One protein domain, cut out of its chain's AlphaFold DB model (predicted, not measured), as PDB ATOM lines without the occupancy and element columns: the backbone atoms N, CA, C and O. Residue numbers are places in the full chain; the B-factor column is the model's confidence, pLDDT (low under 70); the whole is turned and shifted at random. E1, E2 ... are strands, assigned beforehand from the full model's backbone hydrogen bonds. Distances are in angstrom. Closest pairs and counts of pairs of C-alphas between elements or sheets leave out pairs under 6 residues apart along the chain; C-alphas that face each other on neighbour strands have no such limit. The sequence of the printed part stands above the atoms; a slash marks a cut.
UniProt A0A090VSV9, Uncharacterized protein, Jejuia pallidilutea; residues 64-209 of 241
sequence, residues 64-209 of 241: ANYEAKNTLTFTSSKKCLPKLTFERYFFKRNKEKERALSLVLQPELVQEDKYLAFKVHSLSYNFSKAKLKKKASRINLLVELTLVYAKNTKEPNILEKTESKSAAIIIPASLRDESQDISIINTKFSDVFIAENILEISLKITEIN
ATOM      1  N   ALA A  64      40.133 -50.995   1.818       56.69
ATOM      2  CA  ALA A  64      40.890 -51.844   2.717       56.69
ATOM      3  C   ALA A  64      40.922 -51.186   4.095       56.69
ATOM      4  O   ALA A  64      41.485 -50.107   4.263       56.69
ATOM      5  N   ASN A  65      40.282 -51.839   5.062       55.62
ATOM      6  CA  ASN A  65      40.246 -51.376   6.443       55.62
ATOM      7  C   ASN A  65      41.427 -51.987   7.191       55.62
ATOM      8  O   ASN A  65      41.669 -53.193   7.085       55.62
ATOM      9  N   TYR A  66      42.135 -51.164   7.954       54.53
ATOM     10  CA  TYR A  66      43.171 -51.618   8.865       54.53
ATOM     11  C   TYR A  66      42.933 -50.983  10.224       54.53
ATOM     12  O   TYR A  66      42.780 -49.773  10.363       54.53
ATOM     13  N   GLU A  67      42.913 -51.817  11.246       49.19
ATOM     14  CA  GLU A  67      42.814 -51.366  12.624       49.19
ATOM     15  C   GLU A  67      44.137 -51.708  13.296       49.19
ATOM     16  O   GLU A  67      44.622 -52.836  13.173       49.19
ATOM     17  N   ALA A  68      44.755 -50.728  13.956       48.16
ATOM     18  CA  ALA A  68      45.861 -50.999  14.860       48.16
ATOM     19  C   ALA A  68      45.523 -50.422  16.223       48.16
ATOM     20  O   ALA A  68      45.411 -49.214  16.425       48.16
ATOM     21  N   LYS A  69      45.380 -51.324  17.180       44.91
ATOM     22  CA  LYS A  69      45.160 -50.953  18.562       44.91
ATOM     23  C   LYS A  69      46.511 -50.673  19.217       44.91
ATOM     24  O   LYS A  69      47.273 -51.606  19.457       44.91
ATOM     25  N   ASN A  70      46.796 -49.407  19.511       46.03
ATOM     26  CA  ASN A  70      47.931 -49.026  20.348       46.03
ATOM     27  C   ASN A  70      47.429 -48.768  21.770       46.03
ATOM     28  O   ASN A  70      46.930 -47.699  22.092       46.03
ATOM     29  N   THR A  71      47.556 -49.753  22.652       39.25
ATOM     30  CA  THR A  71      47.235 -49.552  24.068       39.25
ATOM     31  C   THR A  71      48.396 -48.813  24.732       39.25
ATOM     32  O   THR A  71      49.424 -49.416  25.027       39.25
ATOM     33  N   LEU A  72      48.255 -47.506  24.954       48.09
ATOM     34  CA  LEU A  72      49.181 -46.727  25.778       48.09
ATOM     35  C   LEU A  72      48.553 -46.513  27.153       48.09
ATOM     36  O   LEU A  72      47.603 -45.747  27.280       48.09
ATOM     37  N   THR A  73      49.074 -47.196  28.168       38.41
ATOM     38  CA  THR A  73      48.674 -47.005  29.566       38.41
ATOM     39  C   THR A  73      49.516 -45.873  30.150       38.41
ATOM     40  O   THR A  73      50.720 -46.034  30.346       38.41
ATOM     41  N   PHE A  74      48.916 -44.708  30.391       48.47
ATOM     42  CA  PHE A  74      49.617 -43.579  31.001       48.47
ATOM     43  C   PHE A  74      49.430 -43.552  32.510       48.47
ATOM     44  O   PHE A  74      48.321 -43.657  33.022       48.47
ATOM     45  N   THR A  75      50.520 -43.270  33.212       36.62
ATOM     46  CA  THR A  75      50.486 -42.576  34.500       36.62
ATOM     47  C   THR A  75      51.198 -41.241  34.283       36.62
ATOM     48  O   THR A  75      52.349 -41.187  33.857       36.62
ATOM     49  N   SER A  76      50.454 -40.143  34.410       38.34
ATOM     50  CA  SER A  76      50.887 -38.805  33.993       38.34
ATOM     51  C   SER A  76      52.063 -38.277  34.823       38.34
ATOM     52  O   SER A  76      51.971 -38.154  36.042       38.34
ATOM     53  N   SER A  77      53.123 -37.837  34.140       44.50
ATOM     54  CA  SER A  77      53.819 -36.600  34.503       44.50
ATOM     55  C   SER A  77      53.958 -35.742  33.237       44.50
ATOM     56  O   SER A  77      54.320 -36.235  32.169       44.50
ATOM     57  N   LYS A  78      53.590 -34.461  33.344       50.25
ATOM     58  CA  LYS A  78      53.206 -33.509  32.275       50.25
ATOM     59  C   LYS A  78      54.176 -33.272  31.091       50.25
ATOM     60  O   LYS A  78      53.898 -32.401  30.281       50.25
ATOM     61  N   LYS A  79      55.314 -33.964  30.956       50.19
ATOM     62  CA  LYS A  79      56.390 -33.536  30.031       50.19
ATOM     63  C   LYS A  79      56.601 -34.358  28.761       50.19
ATOM     64  O   LYS A  79      57.373 -33.914  27.919       50.19
ATOM     65  N   CYS A  80      55.935 -35.497  28.562       56.41
ATOM     66  CA  CYS A  80      56.121 -36.251  27.318       56.41
ATOM     67  C   CYS A  80      54.854 -37.000  26.892       56.41
ATOM     68  O   CYS A  80      54.631 -38.144  27.285       56.41
ATOM     69  N   LEU A  81      54.029 -36.366  26.057       68.62
ATOM     70  CA  LEU A  81      52.963 -37.071  25.353       68.62
ATOM     71  C   LEU A  81      53.592 -37.879  24.190       68.62
ATOM     72  O   LEU A  81      54.309 -37.305  23.366       68.62
ATOM     73  N   PRO A  82      53.385 -39.202  24.109       70.00
ATOM     74  CA  PRO A  82      53.963 -40.083  23.114       70.00
ATOM     75  C   PRO A  82      53.344 -39.854  21.743       70.00
ATOM     76  O   PRO A  82      52.132 -39.702  21.575       70.00
ATOM     77  N   LYS A  83      54.210 -39.909  20.736       79.25
ATOM     78  CA  LYS A  83      53.789 -39.996  19.343       79.25
ATOM     79  C   LYS A  83      53.061 -41.322  19.120       79.25
ATOM     80  O   LYS A  83      53.560 -42.375  19.517       79.25
ATOM     81  N   LEU A  84      51.922 -41.287  18.438       79.88
ATOM     82  CA  LEU A  84      51.255 -42.504  17.984       79.88
ATOM     83  C   LEU A  84      51.903 -42.933  16.680       79.88
ATOM     84  O   LEU A  84      51.850 -42.205  15.692       79.88
ATOM     85  N   THR A  85      52.508 -44.115  16.674       81.25
ATOM     86  CA  THR A  85      53.107 -44.680  15.465       81.25
ATOM     87  C   THR A  85      52.278 -45.867  15.004       81.25
ATOM     88  O   THR A  85      52.061 -46.820  15.749       81.25
ATOM     89  N   PHE A  86      51.808 -45.796  13.766       81.06
ATOM     90  CA  PHE A  86      51.183 -46.893  13.051       81.06
ATOM     91  C   PHE A  86      52.156 -47.399  12.001       81.06
ATOM     92  O   PHE A  86      52.555 -46.652  11.106       81.06
ATOM     93  N   GLU A  87      52.480 -48.684  12.066       82.38
ATOM     94  CA  GLU A  87      53.251 -49.352  11.030       82.38
ATOM     95  C   GLU A  87      52.481 -50.550  10.508       82.38
ATOM     96  O   GLU A  87      52.028 -51.416  11.259       82.38
ATOM     97  N   ARG A  88      52.380 -50.638   9.188       78.00
ATOM     98  CA  ARG A  88      51.897 -51.833   8.516       78.00
ATOM     99  C   ARG A  88      52.978 -52.357   7.605       78.00
ATOM    100  O   ARG A  88      53.656 -51.604   6.914       78.00
ATOM    101  N   TYR A  89      53.050 -53.676   7.541       77.19
ATOM    102  CA  TYR A  89      53.981 -54.397   6.699       77.19
ATOM    103  C   TYR A  89      53.239 -55.225   5.650       77.19
ATOM    104  O   TYR A  89      52.057 -55.554   5.801       77.19
ATOM    105  N   PHE A  90      53.934 -55.556   4.572       72.06
ATOM    106  CA  PHE A  90      53.485 -56.516   3.578       72.06
ATOM    107  C   PHE A  90      54.625 -57.474   3.242       72.06
ATOM    108  O   PHE A  90      55.799 -57.136   3.369       72.06
ATOM    109  N   PHE A  91      54.264 -58.684   2.828       68.94
ATOM    110  CA  PHE A  91      55.228 -59.658   2.342       68.94
ATOM    111  C   PHE A  91      55.345 -59.517   0.831       68.94
ATOM    112  O   PHE A  91      54.341 -59.597   0.112       68.94
ATOM    113  N   LYS A  92      56.566 -59.300   0.347       67.56
ATOM    114  CA  LYS A  92      56.860 -59.383  -1.081       67.56
ATOM    115  C   LYS A  92      56.919 -60.858  -1.486       67.56
ATOM    116  O   LYS A  92      56.988 -61.753  -0.648       67.56
ATOM    117  N   ARG A  93      56.863 -61.132  -2.793       62.28
ATOM    118  CA  ARG A  93      56.926 -62.509  -3.329       62.28
ATOM    119  C   ARG A  93      58.198 -63.260  -2.897       62.28
ATOM    120  O   ARG A  93      58.167 -64.481  -2.806       62.28
ATOM    121  N   ASN A  94      59.255 -62.522  -2.563       61.06
ATOM    122  CA  ASN A  94      60.425 -63.008  -1.840       61.06
ATOM    123  C   ASN A  94      60.201 -62.633  -0.369       61.06
ATOM    124  O   ASN A  94      59.914 -61.470  -0.118       61.06
ATOM    125  N   LYS A  95      60.278 -63.591   0.564       60.06
ATOM    126  CA  LYS A  95      59.763 -63.574   1.959       60.06
ATOM    127  C   LYS A  95      60.159 -62.388   2.871       60.06
ATOM    128  O   LYS A  95      59.818 -62.398   4.051       60.06
ATOM    129  N   GLU A  96      60.858 -61.385   2.366       74.88
ATOM    130  CA  GLU A  96      61.189 -60.159   3.077       74.88
ATOM    131  C   GLU A  96      59.925 -59.351   3.408       74.88
ATOM    132  O   GLU A  96      59.036 -59.110   2.579       74.88
ATOM    133  N   LYS A  97      59.844 -58.970   4.683       78.69
ATOM    134  CA  LYS A  97      58.791 -58.134   5.245       78.69
ATOM    135  C   LYS A  97      59.162 -56.675   4.984       78.69
ATOM    136  O   LYS A  97      60.025 -56.128   5.660       78.69
ATOM    137  N   GLU A  98      58.495 -56.040   4.027       77.06
ATOM    138  CA  GLU A  98      58.683 -54.618   3.723       77.06
ATOM    139  C   GLU A  98      57.603 -53.772   4.418       77.06
ATOM    140  O   GLU A  98      56.457 -54.200   4.603       77.06
ATOM    141  N   ARG A  99      57.956 -52.547   4.824       77.75
ATOM    142  CA  ARG A  99      57.004 -51.595   5.413       77.75
ATOM    143  C   ARG A  99      56.082 -51.064   4.315       77.75
ATOM    144  O   ARG A  99      56.549 -50.468   3.353       77.75
ATOM    145  N   ALA A 100      54.780 -51.288   4.459       76.19
ATOM    146  CA  ALA A 100      53.740 -50.834   3.538       76.19
ATOM    147  C   ALA A 100      53.344 -49.374   3.792       76.19
ATOM    148  O   ALA A 100      53.201 -48.601   2.849       76.19
ATOM    149  N   LEU A 101      53.145 -49.031   5.065       80.44
ATOM    150  CA  LEU A 101      52.645 -47.744   5.539       80.44
ATOM    151  C   LEU A 101      53.284 -47.457   6.901       80.44
ATOM    152  O   LEU A 101      53.316 -48.342   7.757       80.44
ATOM    153  N   SER A 102      53.765 -46.233   7.089       85.19
ATOM    154  CA  SER A 102      54.185 -45.688   8.383       85.19
ATOM    155  C   SER A 102      53.474 -44.355   8.562       85.19
ATOM    156  O   SER A 102      53.689 -43.453   7.756       85.19
ATOM    157  N   LEU A 103      52.633 -44.227   9.583       84.62
ATOM    158  CA  LEU A 103      51.993 -42.968   9.961       84.62
ATOM    159  C   LEU A 103      52.397 -42.642  11.395       84.62
ATOM    160  O   LEU A 103      52.207 -43.460  12.290       84.62
ATOM    161  N   VAL A 104      52.930 -41.445  11.609       85.62
ATOM    162  CA  VAL A 104      53.243 -40.929  12.942       85.62
ATOM    163  C   VAL A 104      52.353 -39.731  13.206       85.62
ATOM    164  O   VAL A 104      52.370 -38.766  12.439       85.62
ATOM    165  N   LEU A 105      51.595 -39.785  14.295       85.69
ATOM    166  CA  LEU A 105      50.819 -38.668  14.813       85.69
ATOM    167  C   LEU A 105      51.526 -38.100  16.038       85.69
ATOM    168  O   LEU A 105      51.878 -38.834  16.964       85.69
ATOM    169  N   GLN A 106      51.744 -36.792  16.040       86.50
ATOM    170  CA  GLN A 106      52.334 -36.079  17.157       86.50
ATOM    171  C   GLN A 106      51.225 -35.435  17.997       86.50
ATOM    172  O   GLN A 106      50.406 -34.703  17.439       86.50
ATOM    173  N   PRO A 107      51.195 -35.689  19.313       85.94
ATOM    174  CA  PRO A 107      50.292 -34.992  20.215       85.94
ATOM    175  C   PRO A 107      50.694 -33.525  20.377       85.94
ATOM    176  O   PRO A 107      51.881 -33.188  20.393       85.94
ATOM    177  N   GLU A 108      49.695 -32.672  20.553       84.44
ATOM    178  CA  GLU A 108      49.830 -31.257  20.861       84.44
ATOM    179  C   GLU A 108      48.781 -30.869  21.903       84.44
ATOM    180  O   GLU A 108      47.598 -31.189  21.765       84.44
ATOM    181  N   LEU A 109      49.237 -30.224  22.974       82.88
ATOM    182  CA  LEU A 109      48.357 -29.674  23.992       82.88
ATOM    183  C   LEU A 109      47.777 -28.351  23.497       82.88
ATOM    184  O   LEU A 109      48.493 -27.524  22.934       82.88
ATOM    185  N   VAL A 110      46.480 -28.159  23.705       81.06
ATOM    186  CA  VAL A 110      45.756 -26.955  23.287       81.06
ATOM    187  C   VAL A 110      44.908 -26.416  24.437       81.06
ATOM    188  O   VAL A 110      44.489 -27.165  25.319       81.06
ATOM    189  N   GLN A 111      44.661 -25.102  24.409       78.62
ATOM    190  CA  GLN A 111      43.894 -24.358  25.419       78.62
ATOM    191  C   GLN A 111      44.385 -24.625  26.857       78.62
ATOM    192  O   GLN A 111      43.719 -25.294  27.643       78.62
ATOM    193  N   GLU A 112      45.561 -24.080  27.194       78.00
ATOM    194  CA  GLU A 112      46.148 -24.151  28.548       78.00
ATOM    195  C   GLU A 112      46.368 -25.590  29.054       78.00
ATOM    196  O   GLU A 112      46.116 -25.895  30.218       78.00
ATOM    197  N   ASP A 113      46.803 -26.491  28.173       74.56
ATOM    198  CA  ASP A 113      47.091 -27.897  28.487       74.56
ATOM    199  C   ASP A 113      45.891 -28.739  28.956       74.56
ATOM    200  O   ASP A 113      46.061 -29.879  29.394       74.56
ATOM    201  N   LYS A 114      44.664 -28.217  28.831       75.19
ATOM    202  CA  LYS A 114      43.431 -28.935  29.198       75.19
ATOM    203  C   LYS A 114      43.050 -29.993  28.171       75.19
ATOM    204  O   LYS A 114      42.419 -30.998  28.510       75.19
ATOM    205  N   TYR A 115      43.431 -29.771  26.918       82.19
ATOM    206  CA  TYR A 115      43.038 -30.631  25.821       82.19
ATOM    207  C   TYR A 115      44.211 -31.095  24.968       82.19
ATOM    208  O   TYR A 115      45.272 -30.477  24.932       82.19
ATOM    209  N   LEU A 116      43.982 -32.192  24.257       83.69
ATOM    210  CA  LEU A 116      44.934 -32.904  23.429       83.69
ATOM    211  C   LEU A 116      44.405 -33.012  22.000       83.69
ATOM    212  O   LEU A 116      43.318 -33.540  21.781       83.69
ATOM    213  N   ALA A 117      45.192 -32.579  21.024       85.56
ATOM    214  CA  ALA A 117      44.955 -32.843  19.610       85.56
ATOM    215  C   ALA A 117      46.148 -33.597  19.013       85.56
ATOM    216  O   ALA A 117      47.272 -33.503  19.503       85.56
ATOM    217  N   PHE A 118      45.922 -34.349  17.943       84.88
ATOM    218  CA  PHE A 118      46.972 -35.047  17.213       84.88
ATOM    219  C   PHE A 118      47.130 -34.443  15.830       84.88
ATOM    220  O   PHE A 118      46.172 -34.377  15.061       84.88
ATOM    221  N   LYS A 119      48.355 -34.056  15.484       86.00
ATOM    222  CA  LYS A 119      48.716 -33.672  14.121       86.00
ATOM    223  C   LYS A 119      49.480 -34.785  13.439       86.00
ATOM    224  O   LYS A 119      50.226 -35.534  14.075       86.00
ATOM    225  N   VAL A 120      49.342 -34.881  12.129       83.81
ATOM    226  CA  VAL A 120      50.158 -35.805  11.348       83.81
ATOM    227  C   VAL A 120      51.583 -35.264  11.277       83.81
ATOM    228  O   VAL A 120      51.796 -34.171  10.780       83.81
ATOM    229  N   HIS A 121      52.551 -36.030  11.779       83.56
ATOM    230  CA  HIS A 121      53.963 -35.645  11.825       83.56
ATOM    231  C   HIS A 121      54.761 -36.200  10.645       83.56
ATOM    232  O   HIS A 121      55.593 -35.508  10.067       83.56
ATOM    233  N   SER A 122      54.523 -37.461  10.288       82.75
ATOM    234  CA  SER A 122      55.169 -38.086   9.133       82.75
ATOM    235  C   SER A 122      54.297 -39.185   8.549       82.75
ATOM    236  O   SER A 122      53.672 -39.947   9.293       82.75
ATOM    237  N   LEU A 123      54.308 -39.307   7.224       82.44
ATOM    238  CA  LEU A 123      53.606 -40.349   6.486       82.44
ATOM    239  C   LEU A 123      54.508 -40.888   5.369       82.44
ATOM    240  O   LEU A 123      54.848 -40.161   4.437       82.44
ATOM    241  N   SER A 124      54.859 -42.170   5.444       78.75
ATOM    242  CA  SER A 124      55.552 -42.893   4.371       78.75
ATOM    243  C   SER A 124      54.648 -43.977   3.808       78.75
ATOM    244  O   SER A 124      54.024 -44.720   4.578       78.75
ATOM    245  N   TYR A 125      54.610 -44.105   2.485       76.31
ATOM    246  CA  TYR A 125      53.682 -45.008   1.825       76.31
ATOM    247  C   TYR A 125      54.323 -45.755   0.659       76.31
ATOM    248  O   TYR A 125      54.564 -45.189  -0.399       76.31
ATOM    249  N   ASN A 126      54.502 -47.063   0.824       70.19
ATOM    250  CA  ASN A 126      55.137 -47.913  -0.183       70.19
ATOM    251  C   ASN A 126      54.125 -48.843  -0.863       70.19
ATOM    252  O   ASN A 126      54.255 -49.177  -2.043       70.19
ATOM    253  N   PHE A 127      53.089 -49.283  -0.135       68.94
ATOM    254  CA  PHE A 127      52.160 -50.289  -0.645       68.94
ATOM    255  C   PHE A 127      50.726 -50.152  -0.116       68.94
ATOM    256  O   PHE A 127      50.482 -50.105   1.085       68.94
ATOM    257  N   SER A 128      49.757 -50.251  -1.034       67.69
ATOM    258  CA  SER A 128      48.316 -50.282  -0.749       67.69
ATOM    259  C   SER A 128      47.692 -51.596  -1.183       67.69
ATOM    260  O   SER A 128      47.884 -51.992  -2.336       67.69
ATOM    261  N   LYS A 129      46.838 -52.213  -0.349       61.41
ATOM    262  CA  LYS A 129      45.928 -53.245  -0.894       61.41
ATOM    263  C   LYS A 129      44.776 -52.603  -1.669       61.41
ATOM    264  O   LYS A 129      44.270 -53.231  -2.587       61.41
ATOM    265  N   ALA A 130      44.406 -51.348  -1.401       55.62
ATOM    266  CA  ALA A 130      43.402 -50.630  -2.195       55.62
ATOM    267  C   ALA A 130      43.877 -50.267  -3.628       55.62
ATOM    268  O   ALA A 130      43.067 -49.859  -4.465       55.62
ATOM    269  N   LYS A 131      45.160 -50.497  -3.974       57.03
ATOM    270  CA  LYS A 131      45.730 -50.388  -5.344       57.03
ATOM    271  C   LYS A 131      45.284 -51.525  -6.285       57.03
ATOM    272  O   LYS A 131      45.866 -51.736  -7.349       57.03
ATOM    273  N   LEU A 132      44.240 -52.275  -5.935       48.53
ATOM    274  CA  LEU A 132      43.756 -53.402  -6.727       48.53
ATOM    275  C   LEU A 132      43.090 -52.945  -8.047       48.53
ATOM    276  O   LEU A 132      42.016 -52.352  -8.086       48.53
ATOM    277  N   LYS A 133      43.737 -53.332  -9.154       48.00
ATOM    278  CA  LYS A 133      43.237 -53.466 -10.542       48.00
ATOM    279  C   LYS A 133      43.067 -52.218 -11.426       48.00
ATOM    280  O   LYS A 133      43.161 -52.379 -12.638       48.00
ATOM    281  N   LYS A 134      42.897 -50.999 -10.903       51.03
ATOM    282  CA  LYS A 134      43.040 -49.753 -11.697       51.03
ATOM    283  C   LYS A 134      44.139 -48.896 -11.077       51.03
ATOM    284  O   LYS A 134      44.131 -48.694  -9.866       51.03
ATOM    285  N   LYS A 135      45.089 -48.417 -11.891       56.34
ATOM    286  CA  LYS A 135      46.209 -47.560 -11.459       56.34
ATOM    287  C   LYS A 135      45.683 -46.188 -10.994       56.34
ATOM    288  O   LYS A 135      45.800 -45.207 -11.718       56.34
ATOM    289  N   ALA A 136      45.079 -46.116  -9.811       60.97
ATOM    290  CA  ALA A 136      44.840 -44.842  -9.147       60.97
ATOM    291  C   ALA A 136      46.202 -44.242  -8.766       60.97
ATOM    292  O   ALA A 136      47.066 -44.947  -8.244       60.97
ATOM    293  N   SER A 137      46.415 -42.962  -9.065       66.94
ATOM    294  CA  SER A 137      47.637 -42.241  -8.683       66.94
ATOM    295  C   SER A 137      47.627 -41.798  -7.222       66.94
ATOM    296  O   SER A 137      48.682 -41.461  -6.696       66.94
ATOM    297  N   ARG A 138      46.456 -41.796  -6.575       71.25
ATOM    298  CA  ARG A 138      46.242 -41.361  -5.191       71.25
ATOM    299  C   ARG A 138      45.214 -42.250  -4.494       71.25
ATOM    300  O   ARG A 138      44.369 -42.855  -5.159       71.25
ATOM    301  N   ILE A 139      45.275 -42.289  -3.172       74.44
ATOM    302  CA  ILE A 139      44.265 -42.858  -2.274       74.44
ATOM    303  C   ILE A 139      43.968 -41.860  -1.157       74.44
ATOM    304  O   ILE A 139      44.778 -40.976  -0.894       74.44
ATOM    305  N   ASN A 140      42.838 -42.026  -0.482       76.88
ATOM    306  CA  ASN A 140      42.559 -41.317   0.759       76.88
ATOM    307  C   ASN A 140      42.797 -42.270   1.931       76.88
ATOM    308  O   ASN A 140      42.274 -43.384   1.938       76.88
ATOM    309  N   LEU A 141      43.581 -41.832   2.909       78.56
ATOM    310  CA  LEU A 141      43.691 -42.473   4.213       78.56
ATOM    311  C   LEU A 141      42.734 -41.754   5.158       78.56
ATOM    312  O   LEU A 141      42.832 -40.540   5.320       78.56
ATOM    313  N   LEU A 142      41.804 -42.491   5.750       81.31
ATOM    314  CA  LEU A 142      40.914 -41.981   6.783       81.31
ATOM    315  C   LEU A 142      41.459 -42.456   8.116       81.31
ATOM    316  O   LEU A 142      41.569 -43.661   8.335       81.31
ATOM    317  N   VAL A 143      41.842 -41.508   8.957       82.12
ATOM    318  CA  VAL A 143      42.486 -41.742  10.246       82.12
ATOM    319  C   VAL A 143      41.488 -41.354  11.330       82.12
ATOM    320  O   VAL A 143      41.155 -40.183  11.472       82.12
ATOM    321  N   GLU A 144      40.991 -42.342  12.066       84.88
ATOM    322  CA  GLU A 144      40.027 -42.170  13.154       84.88
ATOM    323  C   GLU A 144      40.716 -42.493  14.481       84.88
ATOM    324  O   GLU A 144      41.386 -43.524  14.604       84.88
ATOM    325  N   LEU A 145      40.558 -41.616  15.470       85.06
ATOM    326  CA  LEU A 145      41.113 -41.796  16.805       85.06
ATOM    327  C   LEU A 145      39.991 -42.046  17.803       85.06
ATOM    328  O   LEU A 145      38.986 -41.338  17.814       85.06
ATOM    329  N   THR A 146      40.200 -43.020  18.676       85.88
ATOM    330  CA  THR A 146      39.328 -43.277  19.819       85.88
ATOM    331  C   THR A 146      40.147 -43.116  21.087       85.88
ATOM    332  O   THR A 146      41.090 -43.871  21.318       85.88
ATOM    333  N   LEU A 147      39.789 -42.138  21.910       84.31
ATOM    334  CA  LEU A 147      40.398 -41.890  23.205       84.31
ATOM    335  C   LEU A 147      39.508 -42.457  24.312       84.31
ATOM    336  O   LEU A 147      38.305 -42.207  24.350       84.31
ATOM    337  N   VAL A 148      40.114 -43.174  25.248       83.12
ATOM    338  CA  VAL A 148      39.461 -43.649  26.463       83.12
ATOM    339  C   VAL A 148      40.122 -42.969  27.650       83.12
ATOM    340  O   VAL A 148      41.342 -43.038  27.789       83.12
ATOM    341  N   TYR A 149      39.337 -42.344  28.521       81.62
ATOM    342  CA  TYR A 149      39.831 -41.623  29.693       81.62
ATOM    343  C   TYR A 149      38.958 -41.881  30.921       81.62
ATOM    344  O   TYR A 149      37.804 -42.295  30.800       81.62
ATOM    345  N   ALA A 150      39.520 -41.669  32.109       80.25
ATOM    346  CA  ALA A 150      38.792 -41.765  33.366       80.25
ATOM    347  C   ALA A 150      38.309 -40.383  33.824       80.25
ATOM    348  O   ALA A 150      39.108 -39.478  34.070       80.25
ATOM    349  N   LYS A 151      36.995 -40.221  33.971       79.75
ATOM    350  CA  LYS A 151      36.384 -38.995  34.483       79.75
ATOM    351  C   LYS A 151      36.025 -39.167  35.956       79.75
ATOM    352  O   LYS A 151      35.453 -40.186  36.338       79.75
ATOM    353  N   ASN A 152      36.327 -38.156  36.770       69.94
ATOM    354  CA  ASN A 152      35.818 -38.096  38.137       69.94
ATOM    355  C   ASN A 152      34.295 -37.962  38.097       69.94
ATOM    356  O   ASN A 152      33.761 -37.065  37.433       69.94
ATOM    357  N   THR A 153      33.600 -38.833  38.816       70.94
ATOM    358  CA  THR A 153      32.176 -38.632  39.073       70.94
ATOM    359  C   THR A 153      31.995 -37.567  40.162       70.94
ATOM    360  O   THR A 153      32.954 -37.074  40.759       70.94
ATOM    361  N   LYS A 154      30.744 -37.165  40.414       69.06
ATOM    362  CA  LYS A 154      30.416 -36.255  41.527       69.06
ATOM    363  C   LYS A 154      30.666 -36.892  42.902       69.06
ATOM    364  O   LYS A 154      30.651 -36.178  43.899       69.06
ATOM    365  N   GLU A 155      30.883 -38.205  42.952       65.62
ATOM    366  CA  GLU A 155      31.184 -38.947  44.170       65.62
ATOM    367  C   GLU A 155      32.704 -39.142  44.301       65.62
ATOM    368  O   GLU A 155      33.363 -39.562  43.345       65.62
ATOM    369  N   PRO A 156      33.298 -38.835  45.467       57.56
ATOM    370  CA  PRO A 156      34.733 -38.995  45.662       57.56
ATOM    371  C   PRO A 156      35.142 -40.471  45.506       57.56
ATOM    372  O   PRO A 156      34.493 -41.363  46.045       57.56
ATOM    373  N   ASN A 157      36.256 -40.711  44.805       60.62
ATOM    374  CA  ASN A 157      36.895 -42.017  44.559       60.62
ATOM    375  C   ASN A 157      36.236 -42.955  43.531       60.62
ATOM    376  O   ASN A 157      36.691 -44.090  43.390       60.62
ATOM    377  N   ILE A 158      35.237 -42.504  42.765       66.81
ATOM    378  CA  ILE A 158      34.704 -43.277  41.634       66.81
ATOM    379  C   ILE A 158      35.186 -42.657  40.319       66.81
ATOM    380  O   ILE A 158      34.915 -41.496  40.009       66.81
ATOM    381  N   LEU A 159      35.909 -43.460  39.536       69.62
ATOM    382  CA  LEU A 159      36.355 -43.118  38.191       69.62
ATOM    383  C   LEU A 159      35.463 -43.820  37.167       69.62
ATOM    384  O   LEU A 159      35.405 -45.048  37.130       69.62
ATOM    385  N   GLU A 160      34.793 -43.046  36.316       80.81
ATOM    386  CA  GLU A 160      34.023 -43.582  35.196       80.81
ATOM    387  C   GLU A 160      34.887 -43.615  33.932       80.81
ATOM    388  O   GLU A 160      35.529 -42.628  33.567       80.81
ATOM    389  N   LYS A 161      34.903 -44.761  33.246       83.62
ATOM    390  CA  LYS A 161      35.599 -44.924  31.968       83.62
ATOM    391  C   LYS A 161      34.739 -44.343  30.847       83.62
ATOM    392  O   LYS A 161      33.687 -44.891  30.531       83.62
ATOM    393  N   THR A 162      35.206 -43.274  30.215       84.06
ATOM    394  CA  THR A 162      34.525 -42.613  29.095       84.06
ATOM    395  C   THR A 162      35.301 -42.816  27.794       84.06
ATOM    396  O   THR A 162      36.531 -42.795  27.781       84.06
ATOM    397  N   GLU A 163      34.576 -43.003  26.691       87.56
ATOM    398  CA  GLU A 163      35.120 -43.136  25.337       87.56
ATOM    399  C   GLU A 163      34.736 -41.914  24.490       87.56
ATOM    400  O   GLU A 163      33.593 -41.461  24.511       87.56
ATOM    401  N   SER A 164      35.691 -41.381  23.733       86.56
ATOM    402  CA  SER A 164      35.502 -40.281  22.789       86.56
ATOM    403  C   SER A 164      36.122 -40.652  21.445       86.56
ATOM    404  O   SER A 164      37.237 -41.164  21.397       86.56
ATOM    405  N   LYS A 165      35.399 -40.408  20.351       87.94
ATOM    406  CA  LYS A 165      35.840 -40.705  18.981       87.94
ATOM    407  C   LYS A 165      35.986 -39.410  18.202       87.94
ATOM    408  O   LYS A 165      35.078 -38.585  18.259       87.94
ATOM    409  N   SER A 166      37.081 -39.259  17.462       82.69
ATOM    410  CA  SER A 166      37.212 -38.163  16.503       82.69
ATOM    411  C   SER A 166      36.448 -38.457  15.219       82.69
ATOM    412  O   SER A 166      36.319 -39.608  14.792       82.69
ATOM    413  N   ALA A 167      36.064 -37.392  14.525       81.19
ATOM    414  CA  ALA A 167      35.870 -37.418  13.093       81.19
ATOM    415  C   ALA A 167      37.139 -37.924  12.381       81.19
ATOM    416  O   ALA A 167      38.268 -37.827  12.884       81.19
ATOM    417  N   ALA A 168      36.949 -38.486  11.188       76.25
ATOM    418  CA  ALA A 168      38.047 -39.008  10.393       76.25
ATOM    419  C   ALA A 168      38.902 -37.871   9.818       76.25
ATOM    420  O   ALA A 168      38.420 -37.035   9.052       76.25
ATOM    421  N   ILE A 169      40.204 -37.895  10.093       81.62
ATOM    422  CA  ILE A 169      41.167 -37.051   9.389       81.62
ATOM    423  C   ILE A 169      41.386 -37.658   8.004       81.62
ATOM    424  O   ILE A 169      41.844 -38.796   7.876       81.62
ATOM    425  N   ILE A 170      41.077 -36.899   6.954       79.88
ATOM    426  CA  ILE A 170      41.249 -37.347   5.569       79.88
ATOM    427  C   ILE A 170      42.620 -36.902   5.059       79.88
ATOM    428  O   ILE A 170      42.856 -35.711   4.836       79.88
ATOM    429  N   ILE A 171      43.517 -37.857   4.813       78.25
ATOM    430  CA  ILE A 171      44.862 -37.614   4.287       78.25
ATOM    431  C   ILE A 171      44.944 -38.145   2.847       78.25
ATOM    432  O   ILE A 171      44.937 -39.362   2.641       78.25
ATOM    433  N   PRO A 172      45.020 -37.271   1.828       76.31
ATOM    434  CA  PRO A 172      45.276 -37.712   0.465       76.31
ATOM    435  C   PRO A 172      46.733 -38.176   0.350       76.31
ATOM    436  O   PRO A 172      47.652 -37.394   0.576       76.31
ATOM    437  N   ALA A 173      46.946 -39.438  -0.014       76.06
ATOM    438  CA  ALA A 173      48.267 -40.021  -0.219       76.06
ATOM    439  C   ALA A 173      48.501 -40.321  -1.707       76.06
ATOM    440  O   ALA A 173      47.721 -41.023  -2.359       76.06
ATOM    441  N   SER A 174      49.586 -39.782  -2.252       74.88
ATOM    442  CA  SER A 174      50.125 -40.101  -3.569       74.88
ATOM    443  C   SER A 174      50.730 -41.500  -3.571       74.88
ATOM    444  O   SER A 174      51.588 -41.823  -2.764       74.88
ATOM    445  N   LEU A 175      50.310 -42.338  -4.516       69.12
ATOM    446  CA  LEU A 175      50.905 -43.660  -4.738       69.12
ATOM    447  C   LEU A 175      52.125 -43.616  -5.670       69.12
ATOM    448  O   LEU A 175      52.633 -44.679  -6.040       69.12
ATOM    449  N   ARG A 176      52.503 -42.420  -6.140       67.44
ATOM    450  CA  ARG A 176      53.660 -42.192  -7.017       67.44
ATOM    451  C   ARG A 176      54.922 -41.850  -6.232       67.44
ATOM    452  O   ARG A 176      56.004 -42.148  -6.716       67.44
ATOM    453  N   ASP A 177      54.748 -41.286  -5.043       66.12
ATOM    454  CA  ASP A 177      55.821 -40.749  -4.218       66.12
ATOM    455  C   ASP A 177      55.951 -41.615  -2.959       66.12
ATOM    456  O   ASP A 177      54.953 -41.891  -2.289       66.12
ATOM    457  N   GLU A 178      57.164 -42.074  -2.645       61.50
ATOM    458  CA  GLU A 178      57.424 -42.921  -1.466       61.50
ATOM    459  C   GLU A 178      57.263 -42.122  -0.157       61.50
ATOM    460  O   GLU A 178      56.693 -42.602   0.832       61.50
ATOM    461  N   SER A 179      57.690 -40.856  -0.179       64.62
ATOM    462  CA  SER A 179      57.476 -39.865   0.877       64.62
ATOM    463  C   SER A 179      56.394 -38.871   0.466       64.62
ATOM    464  O   SER A 179      56.484 -38.256  -0.596       64.62
ATOM    465  N   GLN A 180      55.383 -38.686   1.314       70.19
ATOM    466  CA  GLN A 180      54.341 -37.686   1.077       70.19
ATOM    467  C   GLN A 180      54.842 -36.291   1.455       70.19
ATOM    468  O   GLN A 180      55.575 -36.157   2.433       70.19
ATOM    469  N   ASP A 181      54.425 -35.258   0.720       64.25
ATOM    470  CA  ASP A 181      54.726 -33.873   1.093       64.25
ATOM    471  C   ASP A 181      54.008 -33.515   2.403       64.25
ATOM    472  O   ASP A 181      52.786 -33.355   2.464       64.25
ATOM    473  N   ILE A 182      54.797 -33.431   3.473       58.62
ATOM    474  CA  ILE A 182      54.333 -33.246   4.850       58.62
ATOM    475  C   ILE A 182      53.810 -31.815   5.063       58.62
ATOM    476  O   ILE A 182      52.967 -31.594   5.934       58.62
ATOM    477  N   SER A 183      54.230 -30.841   4.244       56.88
ATOM    478  CA  SER A 183      53.809 -29.438   4.382       56.88
ATOM    479  C   SER A 183      52.298 -29.247   4.173       56.88
ATOM    480  O   SER A 183      51.672 -28.444   4.860       56.88
ATOM    481  N   ILE A 184      51.689 -30.069   3.310       55.91
ATOM    482  CA  ILE A 184      50.243 -30.086   3.015       55.91
ATOM    483  C   ILE A 184      49.450 -30.830   4.110       55.91
ATOM    484  O   ILE A 184      48.226 -30.718   4.214       55.91
ATOM    485  N   ILE A 185      50.144 -31.618   4.931       61.91
ATOM    486  CA  ILE A 185      49.569 -32.578   5.876       61.91
ATOM    487  C   ILE A 185      49.650 -32.060   7.326       61.91
ATOM    488  O   ILE A 185      48.732 -32.311   8.107       61.91
ATOM    489  N   ASN A 186      50.681 -31.277   7.664       58.91
ATOM    490  CA  ASN A 186      50.923 -30.699   8.997       58.91
ATOM    491  C   ASN A 186      49.828 -29.735   9.493       58.91
ATOM    492  O   ASN A 186      49.807 -29.401  10.674       58.91
ATOM    493  N   THR A 187      48.933 -29.277   8.619       59.03
ATOM    494  CA  THR A 187      47.809 -28.393   8.974       59.03
ATOM    495  C   THR A 187      46.566 -29.152   9.438       59.03
ATOM    496  O   THR A 187      45.596 -28.532   9.870       59.03
ATOM    497  N   LYS A 188      46.564 -30.490   9.358       67.69
ATOM    498  CA  LYS A 188      45.417 -31.327   9.723       67.69
ATOM    499  C   LYS A 188      45.562 -31.861  11.142       67.69
ATOM    500  O   LYS A 188      46.382 -32.743  11.402       67.69
ATOM    501  N   PHE A 189      44.728 -31.336  12.029       71.75
ATOM    502  CA  PHE A 189      44.572 -31.813  13.396       71.75
ATOM    503  C   PHE A 189      43.410 -32.800  13.492       71.75
ATOM    504  O   PHE A 189      42.447 -32.723  12.725       71.75
ATOM    505  N   SER A 190      43.508 -33.728  14.440       77.75
ATOM    506  CA  SER A 190      42.347 -34.443  14.951       77.75
ATOM    507  C   SER A 190      41.392 -33.486  15.652       77.75
ATOM    508  O   SER A 190      41.760 -32.365  16.012       77.75
ATOM    509  N   ASP A 191      40.205 -33.995  15.964       81.81
ATOM    510  CA  ASP A 191      39.382 -33.385  16.998       81.81
ATOM    511  C   ASP A 191      40.140 -33.301  18.325       81.81
ATOM    512  O   ASP A 191      41.143 -33.987  18.568       81.81
ATOM    513  N   VAL A 192      39.640 -32.418  19.176       83.56
ATOM    514  CA  VAL A 192      40.220 -32.100  20.469       83.56
ATOM    515  C   VAL A 192      39.676 -33.070  21.522       83.56
ATOM    516  O   VAL A 192      38.466 -33.239  21.659       83.56
ATOM    517  N   PHE A 193      40.571 -33.687  22.287       82.94
ATOM    518  CA  PHE A 193      40.259 -34.633  23.356       82.94
ATOM    519  C   PHE A 193      40.614 -34.067  24.728       82.94
ATOM    520  O   PHE A 193      41.457 -33.186  24.847       82.94
ATOM    521  N   ILE A 194      40.015 -34.604  25.789       78.88
ATOM    522  CA  ILE A 194      40.414 -34.276  27.162       78.88
ATOM    523  C   ILE A 194      41.810 -34.860  27.427       78.88
ATOM    524  O   ILE A 194      42.052 -36.034  27.147       78.88
ATOM    525  N   ALA A 195      42.730 -34.043  27.949       74.12
ATOM    526  CA  ALA A 195      44.114 -34.454  28.201       74.12
ATOM    527  C   ALA A 195      44.306 -35.204  29.537       74.12
ATOM    528  O   ALA A 195      45.349 -35.819  29.769       74.12
ATOM    529  N   GLU A 196      43.316 -35.154  30.427       73.94
ATOM    530  CA  GLU A 196      43.389 -35.734  31.768       73.94
ATOM    531  C   GLU A 196      43.014 -37.221  31.789       73.94
ATOM    532  O   GLU A 196      42.069 -37.655  31.132       73.94
ATOM    533  N   ASN A 197      43.746 -37.995  32.599       73.75
ATOM    534  CA  ASN A 197      43.457 -39.399  32.914       73.75
ATOM    535  C   ASN A 197      43.225 -40.306  31.691       73.75
ATOM    536  O   ASN A 197      42.354 -41.179  31.708       73.75
ATOM    537  N   ILE A 198      44.003 -40.107  30.625       76.75
ATOM    538  CA  ILE A 198      43.950 -40.937  29.419       76.75
ATOM    539  C   ILE A 198      44.388 -42.368  29.759       76.75
ATOM    540  O   ILE A 198      45.492 -42.598  30.246       76.75
ATOM    541  N   LEU A 199      43.521 -43.334  29.466       74.12
ATOM    542  CA  LEU A 199      43.741 -44.760  29.704       74.12
ATOM    543  C   LEU A 199      44.177 -45.507  28.441       74.12
ATOM    544  O   LEU A 199      44.950 -46.458  28.528       74.12
ATOM    545  N   GLU A 200      43.635 -45.127  27.281       77.31
ATOM    546  CA  GLU A 200      43.884 -45.803  26.004       77.31
ATOM    547  C   GLU A 200      43.709 -44.825  24.834       77.31
ATOM    548  O   GLU A 200      42.827 -43.965  24.869       77.31
ATOM    549  N   ILE A 201      44.509 -44.989  23.774       76.75
ATOM    550  CA  ILE A 201      44.337 -44.264  22.511       76.75
ATOM    551  C   ILE A 201      44.386 -45.252  21.345       76.75
ATOM    552  O   ILE A 201      45.449 -45.707  20.936       76.75
ATOM    553  N   SER A 202      43.231 -45.575  20.784       78.38
ATOM    554  CA  SER A 202      43.109 -46.470  19.635       78.38
ATOM    555  C   SER A 202      43.123 -45.693  18.316       78.38
ATOM    556  O   SER A 202      42.555 -44.606  18.220       78.38
ATOM    557  N   LEU A 203      43.757 -46.266  17.287       80.12
ATOM    558  CA  LEU A 203      43.879 -45.669  15.958       80.12
ATOM    559  C   LEU A 203      43.341 -46.621  14.883       80.12
ATOM    560  O   LEU A 203      43.760 -47.774  14.753       80.12
ATOM    561  N   LYS A 204      42.450 -46.114  14.042       82.25
ATOM    562  CA  LYS A 204      41.920 -46.831  12.886       82.25
ATOM    563  C   LYS A 204      42.311 -46.113  11.605       82.25
ATOM    564  O   LYS A 204      42.152 -44.902  11.495       82.25
ATOM    565  N   ILE A 205      42.845 -46.866  10.640       77.81
ATOM    566  CA  ILE A 205      43.242 -46.341   9.333       77.81
ATOM    567  C   ILE A 205      42.510 -47.093   8.230       77.81
ATOM    568  O   ILE A 205      42.729 -48.282   7.990       77.81
ATOM    569  N   THR A 206      41.692 -46.369   7.480       77.31
ATOM    570  CA  THR A 206      40.973 -46.915   6.333       77.31
ATOM    571  C   THR A 206      41.563 -46.381   5.031       77.31
ATOM    572  O   THR A 206      41.587 -45.176   4.797       77.31
ATOM    573  N   GLU A 207      42.032 -47.277   4.158       74.69
ATOM    574  CA  GLU A 207      42.435 -46.935   2.792       74.69
ATOM    575  C   GLU A 207      41.203 -46.922   1.879       74.69
ATOM    576  O   GLU A 207      40.560 -47.957   1.660       74.69
ATOM    577  N   ILE A 208      40.914 -45.765   1.285       69.69
ATOM    578  CA  ILE A 208      39.874 -45.602   0.269       69.69
ATOM    579  C   ILE A 208      40.505 -45.262  -1.074       69.69
ATOM    580  O   ILE A 208      41.192 -44.254  -1.243       69.69
ATOM    581  N   ASN A 209      40.222 -46.096  -2.072       67.88
ATOM    582  CA  ASN A 209      40.517 -45.760  -3.456       67.88
ATOM    583  C   ASN A 209      39.473 -44.745  -3.972       67.88
ATOM    584  O   ASN A 209      38.279 -45.000  -3.814       67.88
TER     585      ASN A 209
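This is residues 64 to 209 of the 241 residues of an uncharacterized protein of Jejuia pallidilutea (UniProt A0A090VSV9). Look for an elongated sandwich, two sheets partly face to face with strands crossed at 43 degrees: the hairpins of E2, E3 and E4 cover part of a twisted, branched sheet of E1, E5, E6, E7 and E8. The E5 and E6 hairpin reaches toward one end of the long axis, the E2 and E3 turn toward the other. The 146 printed residues hold eight named strands, E1 to E8 in chain order, with antiparallel neighbours and no named helix: all strand. The whole is only just compact, close to loose, with a radius of gyration of the C-alphas of 17.3 A and spans of 58 by 32 by 24 A.

Start at E1, residues 64 to 68, antiparallel to E8, residues 198 to 208, with N 66 and O 205 2.9 A apart. Next, E2, residues 84 to 91, E3, residues 97 to 110, and E4, residues 115 to 125, form a meander, each strand the antiparallel neighbour of the one before; N 86 and O 103, and N 106 and O 119, are 2.8 A apart. E3 bends by 50 degrees at residue 100. Further on, E5, residues 138 to 152, has E8 on one side, with N 142 and O 206 2.9 A apart. On its other side find E6, residues 159 to 165, with N 149 and O 162 at 2.9 A, and E7, residues 169 to 174, with N 141 and O 171 at 2.8 A. Across the sandwich, the closest C-alphas of E4 and E7, Tyr 125 and Ala 173, are 7.6 A apart.

Find C-alpha 64 at (40.890, -51.844, 2.717), where E1 begins. E5 runs 44.7 A from C-alpha 138 at (46.242, -41.361, -5.191), E3 38.3 A, E4 29.9 A, and E8 29.8 A to C-alpha 208 at (39.874, -45.602, 0.269).

The C-alphas farthest apart, Asn 94 and Glu 155, are 59.6 A apart. The printed part has no cut; the links E1 to E2, E4 to E5 and E7 to E8 are long. Mean pLDDT of the printed part is 71.4, with 56 residues under 70, among them 64 to 81 and 127 to 137.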